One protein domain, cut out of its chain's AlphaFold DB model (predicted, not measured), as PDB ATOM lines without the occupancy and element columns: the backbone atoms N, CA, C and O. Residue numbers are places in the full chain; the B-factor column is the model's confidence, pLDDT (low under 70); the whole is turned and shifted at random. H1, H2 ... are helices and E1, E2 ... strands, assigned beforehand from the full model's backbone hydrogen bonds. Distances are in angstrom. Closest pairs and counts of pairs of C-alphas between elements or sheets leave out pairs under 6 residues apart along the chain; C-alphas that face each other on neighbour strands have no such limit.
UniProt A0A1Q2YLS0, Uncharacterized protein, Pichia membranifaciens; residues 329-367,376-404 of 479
ATOM      1  N   ASN A 329     135.777 151.142  81.673       91.06
ATOM      2  CA  ASN A 329     134.314 151.158  81.574       91.06
ATOM      3  C   ASN A 329     133.774 152.011  80.413       91.06
ATOM      4  O   ASN A 329     132.657 151.770  79.968       91.06
ATOM      5  N   GLY A 330     134.560 152.968  79.909       89.88
ATOM      6  CA  GLY A 330     134.177 153.846  78.799       89.88
ATOM      7  C   GLY A 330     133.117 154.903  79.141       89.88
ATOM      8  O   GLY A 330     132.591 155.536  78.230       89.88
ATOM      9  N   TYR A 331     132.785 155.109  80.420       92.75
ATOM     10  CA  TYR A 331     131.735 156.049  80.821       92.75
ATOM     11  C   TYR A 331     132.171 157.508  80.620       92.75
ATOM     12  O   TYR A 331     133.142 157.975  81.222       92.75
ATOM     13  N   THR A 332     131.431 158.238  79.781       91.88
ATOM     14  CA  THR A 332     131.706 159.644  79.450       91.88
ATOM     15  C   THR A 332     130.979 160.617  80.387       91.88
ATOM     16  O   THR A 332     130.185 160.222  81.245       91.88
ATOM     17  N   LEU A 333     131.235 161.919  80.222       94.50
ATOM     18  CA  LEU A 333     130.527 162.970  80.956       94.50
ATOM     19  C   LEU A 333     129.042 163.056  80.559       94.50
ATOM     20  O   LEU A 333     128.203 163.417  81.379       94.50
ATOM     21  N   GLU A 334     128.719 162.729  79.314       94.44
ATOM     22  CA  GLU A 334     127.370 162.726  78.747       94.44
ATOM     23  C   GLU A 334     126.572 161.580  79.367       94.44
ATOM     24  O   GLU A 334     125.532 161.824  79.974       94.44
ATOM     25  N   TYR A 335     127.141 160.367  79.350       93.69
ATOM     26  CA  TYR A 335     126.583 159.203  80.039       93.69
ATOM     27  C   TYR A 335     126.331 159.496  81.526       93.69
ATOM     28  O   TYR A 335     125.259 159.200  82.048       93.69
ATOM     29  N   ALA A 336     127.280 160.158  82.199       94.06
ATOM     30  CA  ALA A 336     127.151 160.519  83.608       94.06
ATOM     31  C   ALA A 336     126.044 161.548  83.908       94.06
ATOM     32  O   ALA A 336     125.483 161.521  85.000       94.06
ATOM     33  N   LYS A 337     125.723 162.442  82.962       93.00
ATOM     34  CA  LYS A 337     124.611 163.408  83.076       93.00
ATOM     35  C   LYS A 337     123.247 162.783  82.781       93.00
ATOM     36  O   LYS A 337     122.246 163.281  83.276       93.00
ATOM     37  N   GLU A 338     123.214 161.744  81.952       93.94
ATOM     38  CA  GLU A 338     121.997 161.028  81.557       93.94
ATOM     39  C   GLU A 338     121.593 159.959  82.588       93.94
ATOM     40  O   GLU A 338     120.414 159.817  82.899       93.94
ATOM     41  N   HIS A 339     122.571 159.230  83.136       91.88
ATOM     42  CA  HIS A 339     122.355 158.062  84.000       91.88
ATOM     43  C   HIS A 339     122.662 158.303  85.490       91.88
ATOM     44  O   HIS A 339     122.421 157.418  86.311       91.88
ATOM     45  N   GLY A 340     123.234 159.456  85.849       90.44
ATOM     46  CA  GLY A 340     123.547 159.817  87.234       90.44
ATOM     47  C   GLY A 340     122.410 160.547  87.944       90.44
ATOM     48  O   GLY A 340     121.613 161.242  87.321       90.44
ATOM     49  N   ASP A 341     122.364 160.427  89.272       92.19
ATOM     50  CA  ASP A 341     121.356 161.088  90.104       92.19
ATOM     51  C   ASP A 341     121.409 162.622  89.937       92.19
ATOM     52  O   ASP A 341     122.479 163.242  90.008       92.19
ATOM     53  N   SER A 342     120.233 163.220  89.719       91.38
ATOM     54  CA  SER A 342     120.019 164.638  89.421       91.38
ATOM     55  C   SER A 342     120.347 165.586  90.576       91.38
ATOM     56  O   SER A 342     120.479 166.786  90.341       91.38
ATOM     57  N   GLN A 343     120.547 165.089  91.804       91.06
ATOM     58  CA  GLN A 343     121.033 165.907  92.928       91.06
ATOM     59  C   GLN A 343     122.492 166.392  92.749       91.06
ATOM     60  O   GLN A 343     122.953 167.293  93.464       91.06
ATOM     61  N   TYR A 344     123.238 165.800  91.806       92.75
ATOM     62  CA  TYR A 344     124.648 166.098  91.555       92.75
ATOM     63  C   TYR A 344     124.880 166.854  90.242       92.75
ATOM     64  O   TYR A 344     124.265 166.580  89.215       92.75
ATOM     65  N   VAL A 345     125.873 167.745  90.245       92.38
ATOM     66  CA  VAL A 345     126.423 168.340  89.019       92.38
ATOM     67  C   VAL A 345     127.644 167.542  88.577       92.38
ATOM     68  O   VAL A 345     128.632 167.464  89.312       92.38
ATOM     69  N   TYR A 346     127.594 166.989  87.367       94.06
ATOM     70  CA  TYR A 346     128.683 166.226  86.750       94.06
ATOM     71  C   TYR A 346     129.596 167.130  85.915       94.06
ATOM     72  O   TYR A 346     129.133 167.992  85.166       94.06
ATOM     73  N   MET A 347     130.907 166.921  86.024       93.38
ATOM     74  CA  MET A 347     131.944 167.721  85.367       93.38
ATOM     75  C   MET A 347     133.131 166.864  84.920       93.38
ATOM     76  O   MET A 347     133.485 165.880  85.572       93.38
ATOM     77  N   ALA A 348     133.775 167.268  83.824       91.75
ATOM     78  CA  ALA A 348     135.055 166.701  83.416       91.75
ATOM     79  C   ALA A 348     136.150 167.020  84.449       91.75
ATOM     80  O   ALA A 348     136.128 168.059  85.114       91.75
ATOM     81  N   SER A 349     137.128 166.129  84.562       87.00
ATOM     82  CA  SER A 349     138.364 166.353  85.306       87.00
ATOM     83  C   SER A 349     139.526 166.644  84.358       87.00
ATOM     84  O   SER A 349     139.555 166.147  83.239       87.00
ATOM     85  N   GLU A 350     140.560 167.327  84.855       81.81
ATOM     86  CA  GLU A 350     141.915 167.091  84.346       81.81
ATOM     87  C   GLU A 350     142.269 165.601  84.476       81.81
ATOM     88  O   GLU A 350     142.055 164.989  85.534       81.81
ATOM     89  N   VAL A 351     142.838 165.056  83.406       82.81
ATOM     90  CA  VAL A 351     143.333 163.684  83.266       82.81
ATOM     91  C   VAL A 351     144.812 163.802  82.917       82.81
ATOM     92  O   VAL A 351     145.161 164.577  82.028       82.81
ATOM     93  N   LYS A 352     145.685 163.089  83.631       80.62
ATOM     94  CA  LYS A 352     147.126 163.050  83.343       80.62
ATOM     95  C   LYS A 352     147.546 161.647  82.924       80.62
ATOM     96  O   LYS A 352     148.284 161.514  81.956       80.62
ATOM     97  N   ASN A 353     146.992 160.629  83.585       81.38
ATOM     98  CA  ASN A 353     147.250 159.216  83.307       81.38
ATOM     99  C   ASN A 353     145.935 158.430  83.102       81.38
ATOM    100  O   ASN A 353     144.869 158.883  83.504       81.38
ATOM    101  N   GLU A 354     145.996 157.223  82.530       80.12
ATOM    102  CA  GLU A 354     144.815 156.420  82.125       80.12
ATOM    103  C   GLU A 354     143.845 156.040  83.264       80.12
ATOM    104  O   GLU A 354     142.673 155.759  83.027       80.12
ATOM    105  N   TYR A 355     144.327 156.032  84.508       80.06
ATOM    106  CA  TYR A 355     143.561 155.720  85.722       80.06
ATOM    107  C   TYR A 355     143.093 156.982  86.483       80.06
ATOM    108  O   TYR A 355     142.489 156.875  87.561       80.06
ATOM    109  N   ASP A 356     143.375 158.185  85.964       85.06
ATOM    110  CA  ASP A 356     142.728 159.398  86.457       85.06
ATOM    111  C   ASP A 356     141.217 159.340  86.161       85.06
ATOM    112  O   ASP A 356     140.800 158.920  85.081       85.06
ATOM    113  N   PRO A 357     140.370 159.798  87.092       87.81
ATOM    114  CA  PRO A 357     138.930 159.789  86.896       87.81
ATOM    115  C   PRO A 357     138.536 160.853  85.869       87.81
ATOM    116  O   PRO A 357     138.694 162.045  86.137       87.81
ATOM    117  N   LEU A 358     137.978 160.429  84.731       89.50
ATOM    118  CA  LEU A 358     137.496 161.327  83.670       89.50
ATOM    119  C   LEU A 358     136.386 162.268  84.169       89.50
ATOM    120  O   LEU A 358     136.345 163.445  83.808       89.50
ATOM    121  N   VAL A 359     135.498 161.748  85.026       92.69
ATOM    122  CA  VAL A 359     134.310 162.444  85.535       92.69
ATOM    123  C   VAL A 359     134.391 162.633  87.050       92.69
ATOM    124  O   VAL A 359     134.699 161.713  87.811       92.69
ATOM    125  N   LYS A 360     134.052 163.843  87.489       93.12
ATOM    126  CA  LYS A 360     133.801 164.235  88.880       93.12
ATOM    127  C   LYS A 360     132.350 164.666  89.040       93.12
ATOM    128  O   LYS A 360     131.717 165.093  88.075       93.12
ATOM    129  N   ARG A 361     131.850 164.640  90.273       92.81
ATOM    130  CA  ARG A 361     130.574 165.266  90.631       92.81
ATOM    131  C   ARG A 361     130.642 165.988  91.968       92.81
ATOM    132  O   ARG A 361     131.540 165.710  92.753       92.81
ATOM    133  N   TYR A 362     129.686 166.869  92.237       90.69
ATOM    134  CA  TYR A 362     129.456 167.478  93.555       90.69
ATOM    135  C   TYR A 362     127.952 167.732  93.763       90.69
ATOM    136  O   TYR A 362     127.218 167.859  92.784       90.69
ATOM    137  N   THR A 363     127.472 167.800  95.008       89.75
ATOM    138  CA  THR A 363     126.053 168.097  95.299       89.75
ATOM    139  C   THR A 363     125.695 169.530  94.908       89.75
ATOM    140  O   THR A 363     126.454 170.465  95.194       89.75
ATOM    141  N   MET A 364     124.523 169.736  94.295       84.88
ATOM    142  CA  MET A 364     124.018 171.094  94.047       84.88
ATOM    143  C   MET A 364     123.935 171.884  95.356       84.88
ATOM    144  O   MET A 364     124.494 172.984  95.458       84.88
ATOM    145  N   ASP A 365     123.337 171.276  96.380       84.12
ATOM    146  CA  ASP A 365     123.126 171.900  97.678       84.12
ATOM    147  C   ASP A 365     124.425 172.235  98.410       84.12
ATOM    148  O   ASP A 365     125.417 171.496  98.412       84.12
ATOM    149  N   ILE A 366     124.396 173.394  99.068       81.56
ATOM    150  CA  ILE A 366     125.452 173.830  99.970       81.56
ATOM    151  C   ILE A 366     125.175 173.208 101.336       81.56
ATOM    152  O   ILE A 366     124.299 173.666 102.065       81.56
ATOM    153  N   GLN A 367     125.949 172.190 101.696       83.56
ATOM    154  CA  GLN A 367     125.905 171.624 103.038       83.56
ATOM    155  C   GLN A 367     126.566 172.573 104.054       83.56
ATOM    156  O   GLN A 367     127.576 173.227 103.769       83.56
ATOM    157  N   LYS A 376     133.157 172.253 103.002       80.81
ATOM    158  CA  LYS A 376     133.871 172.162 101.728       80.81
ATOM    159  C   LYS A 376     133.025 171.295 100.792       80.81
ATOM    160  O   LYS A 376     132.538 170.256 101.215       80.81
ATOM    161  N   ARG A 377     132.841 171.710  99.533       80.19
ATOM    162  CA  ARG A 377     132.272 170.807  98.524       80.19
ATOM    163  C   ARG A 377     133.283 169.704  98.252       80.19
ATOM    164  O   ARG A 377     134.407 169.997  97.837       80.19
ATOM    165  N   ASP A 378     132.872 168.468  98.481       82.00
ATOM    166  CA  ASP A 378     133.629 167.305  98.057       82.00
ATOM    167  C   ASP A 378     133.337 166.970  96.599       82.00
ATOM    168  O   ASP A 378     132.268 167.262  96.063       82.00
ATOM    169  N   TYR A 379     134.344 166.379  95.957       88.19
ATOM    170  CA  TYR A 379     134.319 166.036  94.539       88.19
ATOM    171  C   TYR A 379     134.575 164.532  94.343       88.19
ATOM    172  O   TYR A 379     135.676 164.145  93.917       88.19
ATOM    173  N   PRO A 380     133.599 163.661  94.684       91.00
ATOM    174  CA  PRO A 380     133.617 162.260  94.290       91.00
ATOM    175  C   PRO A 380     133.925 162.095  92.801       91.00
ATOM    176  O   PRO A 380     133.506 162.882  91.951       91.00
ATOM    177  N   SER A 381     134.715 161.076  92.502       91.50
ATOM    178  CA  SER A 381     135.346 160.839  91.212       91.50
ATOM    179  C   SER A 381     135.038 159.428  90.736       91.50
ATOM    180  O   SER A 381     135.211 158.473  91.493       91.50
ATOM    181  N   LEU A 382     134.576 159.309  89.495       92.81
ATOM    182  CA  LEU A 382     134.196 158.040  88.884       92.81
ATOM    183  C   LEU A 382     135.430 157.148  88.714       92.81
ATOM    184  O   LEU A 382     136.409 157.569  88.099       92.81
ATOM    185  N   CYS A 383     135.398 155.922  89.236       91.81
ATOM    186  CA  CYS A 383     136.429 154.936  88.912       91.81
ATOM    187  C   CYS A 383     136.355 154.592  87.408       91.81
ATOM    188  O   CYS A 383     135.270 154.246  86.943       91.81
ATOM    189  N   PRO A 384     137.461 154.641  86.638       91.31
ATOM    190  CA  PRO A 384     137.441 154.377  85.194       91.31
ATOM    191  C   PRO A 384     137.355 152.884  84.817       91.31
ATOM    192  O   PRO A 384     137.275 152.559  83.635       91.31
ATOM    193  N   PHE A 385     137.354 151.969  85.793       91.75
ATOM    194  CA  PHE A 385     137.345 150.513  85.570       91.75
ATOM    195  C   PHE A 385     136.059 149.832  86.062       91.75
ATOM    196  O   PHE A 385     135.525 148.948  85.391       91.75
ATOM    197  N   CYS A 386     135.535 150.257  87.218       90.88
ATOM    198  CA  CYS A 386     134.298 149.715  87.778       90.88
ATOM    199  C   CYS A 386     133.096 149.974  86.855       90.88
ATOM    200  O   CYS A 386     132.941 151.064  86.306       90.88
ATOM    201  N   LYS A 387     132.227 148.971  86.714       90.69
ATOM    202  CA  LYS A 387     131.053 148.975  85.829       90.69
ATOM    203  C   LYS A 387     129.768 148.848  86.645       90.69
ATOM    204  O   LYS A 387     129.791 148.308  87.752       90.69
ATOM    205  N   VAL A 388     128.669 149.346  86.084       89.38
ATOM    206  CA  VAL A 388     127.307 149.124  86.589       89.38
ATOM    207  C   VAL A 388     127.004 147.621  86.564       89.38
ATOM    208  O   VAL A 388     127.401 146.921  85.632       89.38
ATOM    209  N   SER A 389     126.315 147.131  87.590       86.12
ATOM    210  CA  SER A 389     125.851 145.744  87.706       86.12
ATOM    211  C   SER A 389     124.491 145.701  88.399       86.12
ATOM    212  O   SER A 389     124.067 146.695  88.987       86.12
ATOM    213  N   ASP A 390     123.847 144.533  88.414       77.50
ATOM    214  CA  ASP A 390     122.561 144.312  89.098       77.50
ATOM    215  C   ASP A 390     122.588 144.726  90.587       77.50
ATOM    216  O   ASP A 390     121.564 145.110  91.150       77.50
ATOM    217  N   THR A 391     123.769 144.695  91.221       78.31
ATOM    218  CA  THR A 391     124.004 145.154  92.601       78.31
ATOM    219  C   THR A 391     124.573 146.576  92.711       78.31
ATOM    220  O   THR A 391     124.428 147.212  93.756       78.31
ATOM    221  N   ARG A 392     125.208 147.121  91.661       79.06
ATOM    222  CA  ARG A 392     125.890 148.430  91.690       79.06
ATOM    223  C   ARG A 392     125.280 149.427  90.713       79.06
ATOM    224  O   ARG A 392     125.592 149.426  89.524       79.06
ATOM    225  N   LYS A 393     124.480 150.346  91.260       88.19
ATOM    226  CA  LYS A 393     124.014 151.561  90.570       88.19
ATOM    227  C   LYS A 393     125.196 152.441  90.148       88.19
ATOM    228  O   LYS A 393     126.209 152.485  90.839       88.19
ATOM    229  N   PHE A 394     125.029 153.209  89.073       90.75
ATOM    230  CA  PHE A 394     126.055 154.126  88.559       90.75
ATOM    231  C   PHE A 394     126.602 155.093  89.628       90.75
ATOM    232  O   PHE A 394     127.808 155.323  89.717       90.75
ATOM    233  N   ASP A 395     125.740 155.584  90.520       88.62
ATOM    234  CA  ASP A 395     126.124 156.509  91.586       88.62
ATOM    235  C   ASP A 395     127.073 155.929  92.645       88.62
ATOM    236  O   ASP A 395     127.753 156.714  93.307       88.62
ATOM    237  N   SER A 396     127.157 154.603  92.820       89.31
ATOM    238  CA  SER A 396     128.093 153.987  93.779       89.31
ATOM    239  C   SER A 396     129.501 153.774  93.209       89.31
ATOM    240  O   SER A 396     130.395 153.325  93.925       89.31
ATOM    241  N   LEU A 397     129.726 154.140  91.941       92.12
ATOM    242  CA  LEU A 397     131.022 154.046  91.260       92.12
ATOM    243  C   LEU A 397     131.904 155.300  91.465       92.12
ATOM    244  O   LEU A 397     133.024 155.369  90.950       92.12
ATOM    245  N   PHE A 398     131.403 156.297  92.206       91.88
ATOM    246  CA  PHE A 398     132.093 157.547  92.532       91.88
ATOM    247  C   PHE A 398     132.728 157.491  93.928       91.88
ATOM    248  O   PHE A 398     132.024 157.402  94.930       91.88
ATOM    249  N   TYR A 399     134.051 157.652  94.006       89.56
ATOM    250  CA  TYR A 399     134.815 157.626  95.261       89.56
ATOM    251  C   TYR A 399     135.526 158.963  95.510       89.56
ATOM    252  O   TYR A 399     135.958 159.644  94.579       89.56
ATOM    253  N   GLU A 400     135.677 159.365  96.769       83.50
ATOM    254  CA  GLU A 400     136.283 160.650  97.143       83.50
ATOM    255  C   GLU A 400     137.773 160.733  96.767       83.50
ATOM    256  O   GLU A 400     138.609 160.014  97.320       83.50
ATOM    257  N   ARG A 401     138.123 161.653  95.857       70.25
ATOM    258  CA  ARG A 401     139.494 161.796  95.323       70.25
ATOM    259  C   ARG A 401     140.507 162.382  96.311       70.25
ATOM    260  O   ARG A 401     141.699 162.127  96.169       70.25
ATOM    261  N   ASN A 402     140.042 163.170  97.281       63.78
ATOM    262  CA  ASN A 402     140.893 163.817  98.287       63.78
ATOM    263  C   ASN A 402     141.156 162.936  99.518       63.78
ATOM    264  O   ASN A 402     142.072 163.236 100.279       63.78
ATOM    265  N   ASN A 403     140.365 161.880  99.716       56.31
ATOM    266  CA  ASN A 403     140.541 160.924 100.802       56.31
ATOM    267  C   ASN A 403     141.309 159.685 100.325       56.31
ATOM    268  O   ASN A 403     141.483 159.433  99.129       56.31
ATOM    269  N   SER A 404     141.725 158.862 101.287       63.97
ATOM    270  CA  SER A 404     142.265 157.521 101.043       63.97
ATOM    271  C   SER A 404     141.293 156.603 100.288       63.97
ATOM    272  O   SER A 404     141.735 155.591  99.759       63.97
TER     273      SER A 404
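What this domain is: This is residues 329 to 367 and 376 to 404 of the 479 residues of an uncharacterized protein of Pichia membranifaciens (UniProt A0A1Q2YLS0). With little regular structure, the hairpin E1 and E2 sits beside the shorter strand pair E3 and E4, and H1 packs on E1. The 68 printed residues, 27 in named elements, run H1 E1 E2 E3 H2 E4, mixed class, both sheets antiparallel. Compact, radius of gyration of the C-alphas 11.5 A, it spans 30 by 29 by 24 A.

How they stand to each other: In H1, residues 333 to 339, every O i to N i+4 pair is within hydrogen-bond range; H2, residues 394 to 397, is too short for one. In hairpin E1, residues 344 to 348, and E2, residues 359 to 363, find N 345 and O 362, 2.9 A apart. H1 and E1 have closest C-alphas Lys 337 and Tyr 346, 6.2 A. E3, residues 380 to 382, and E4, residues 398 to 400, are antiparallel, N 381 to O 399 2.8 A. E2 and E3 have closest C-alphas Lys 360 and Ser 381, 4.4 A.

Where its parts are: Find H1 beginning at C-alpha 333, (130.527, 162.970, 80.956), and E4 ending at C-alpha 400, (136.283, 160.650, 97.143).

The domain as a whole: Across the cut, C-alphas 367 and 376 are 8.1 A apart. E3 to H2 is a long link; residues 402 to 404 have pLDDT under 70.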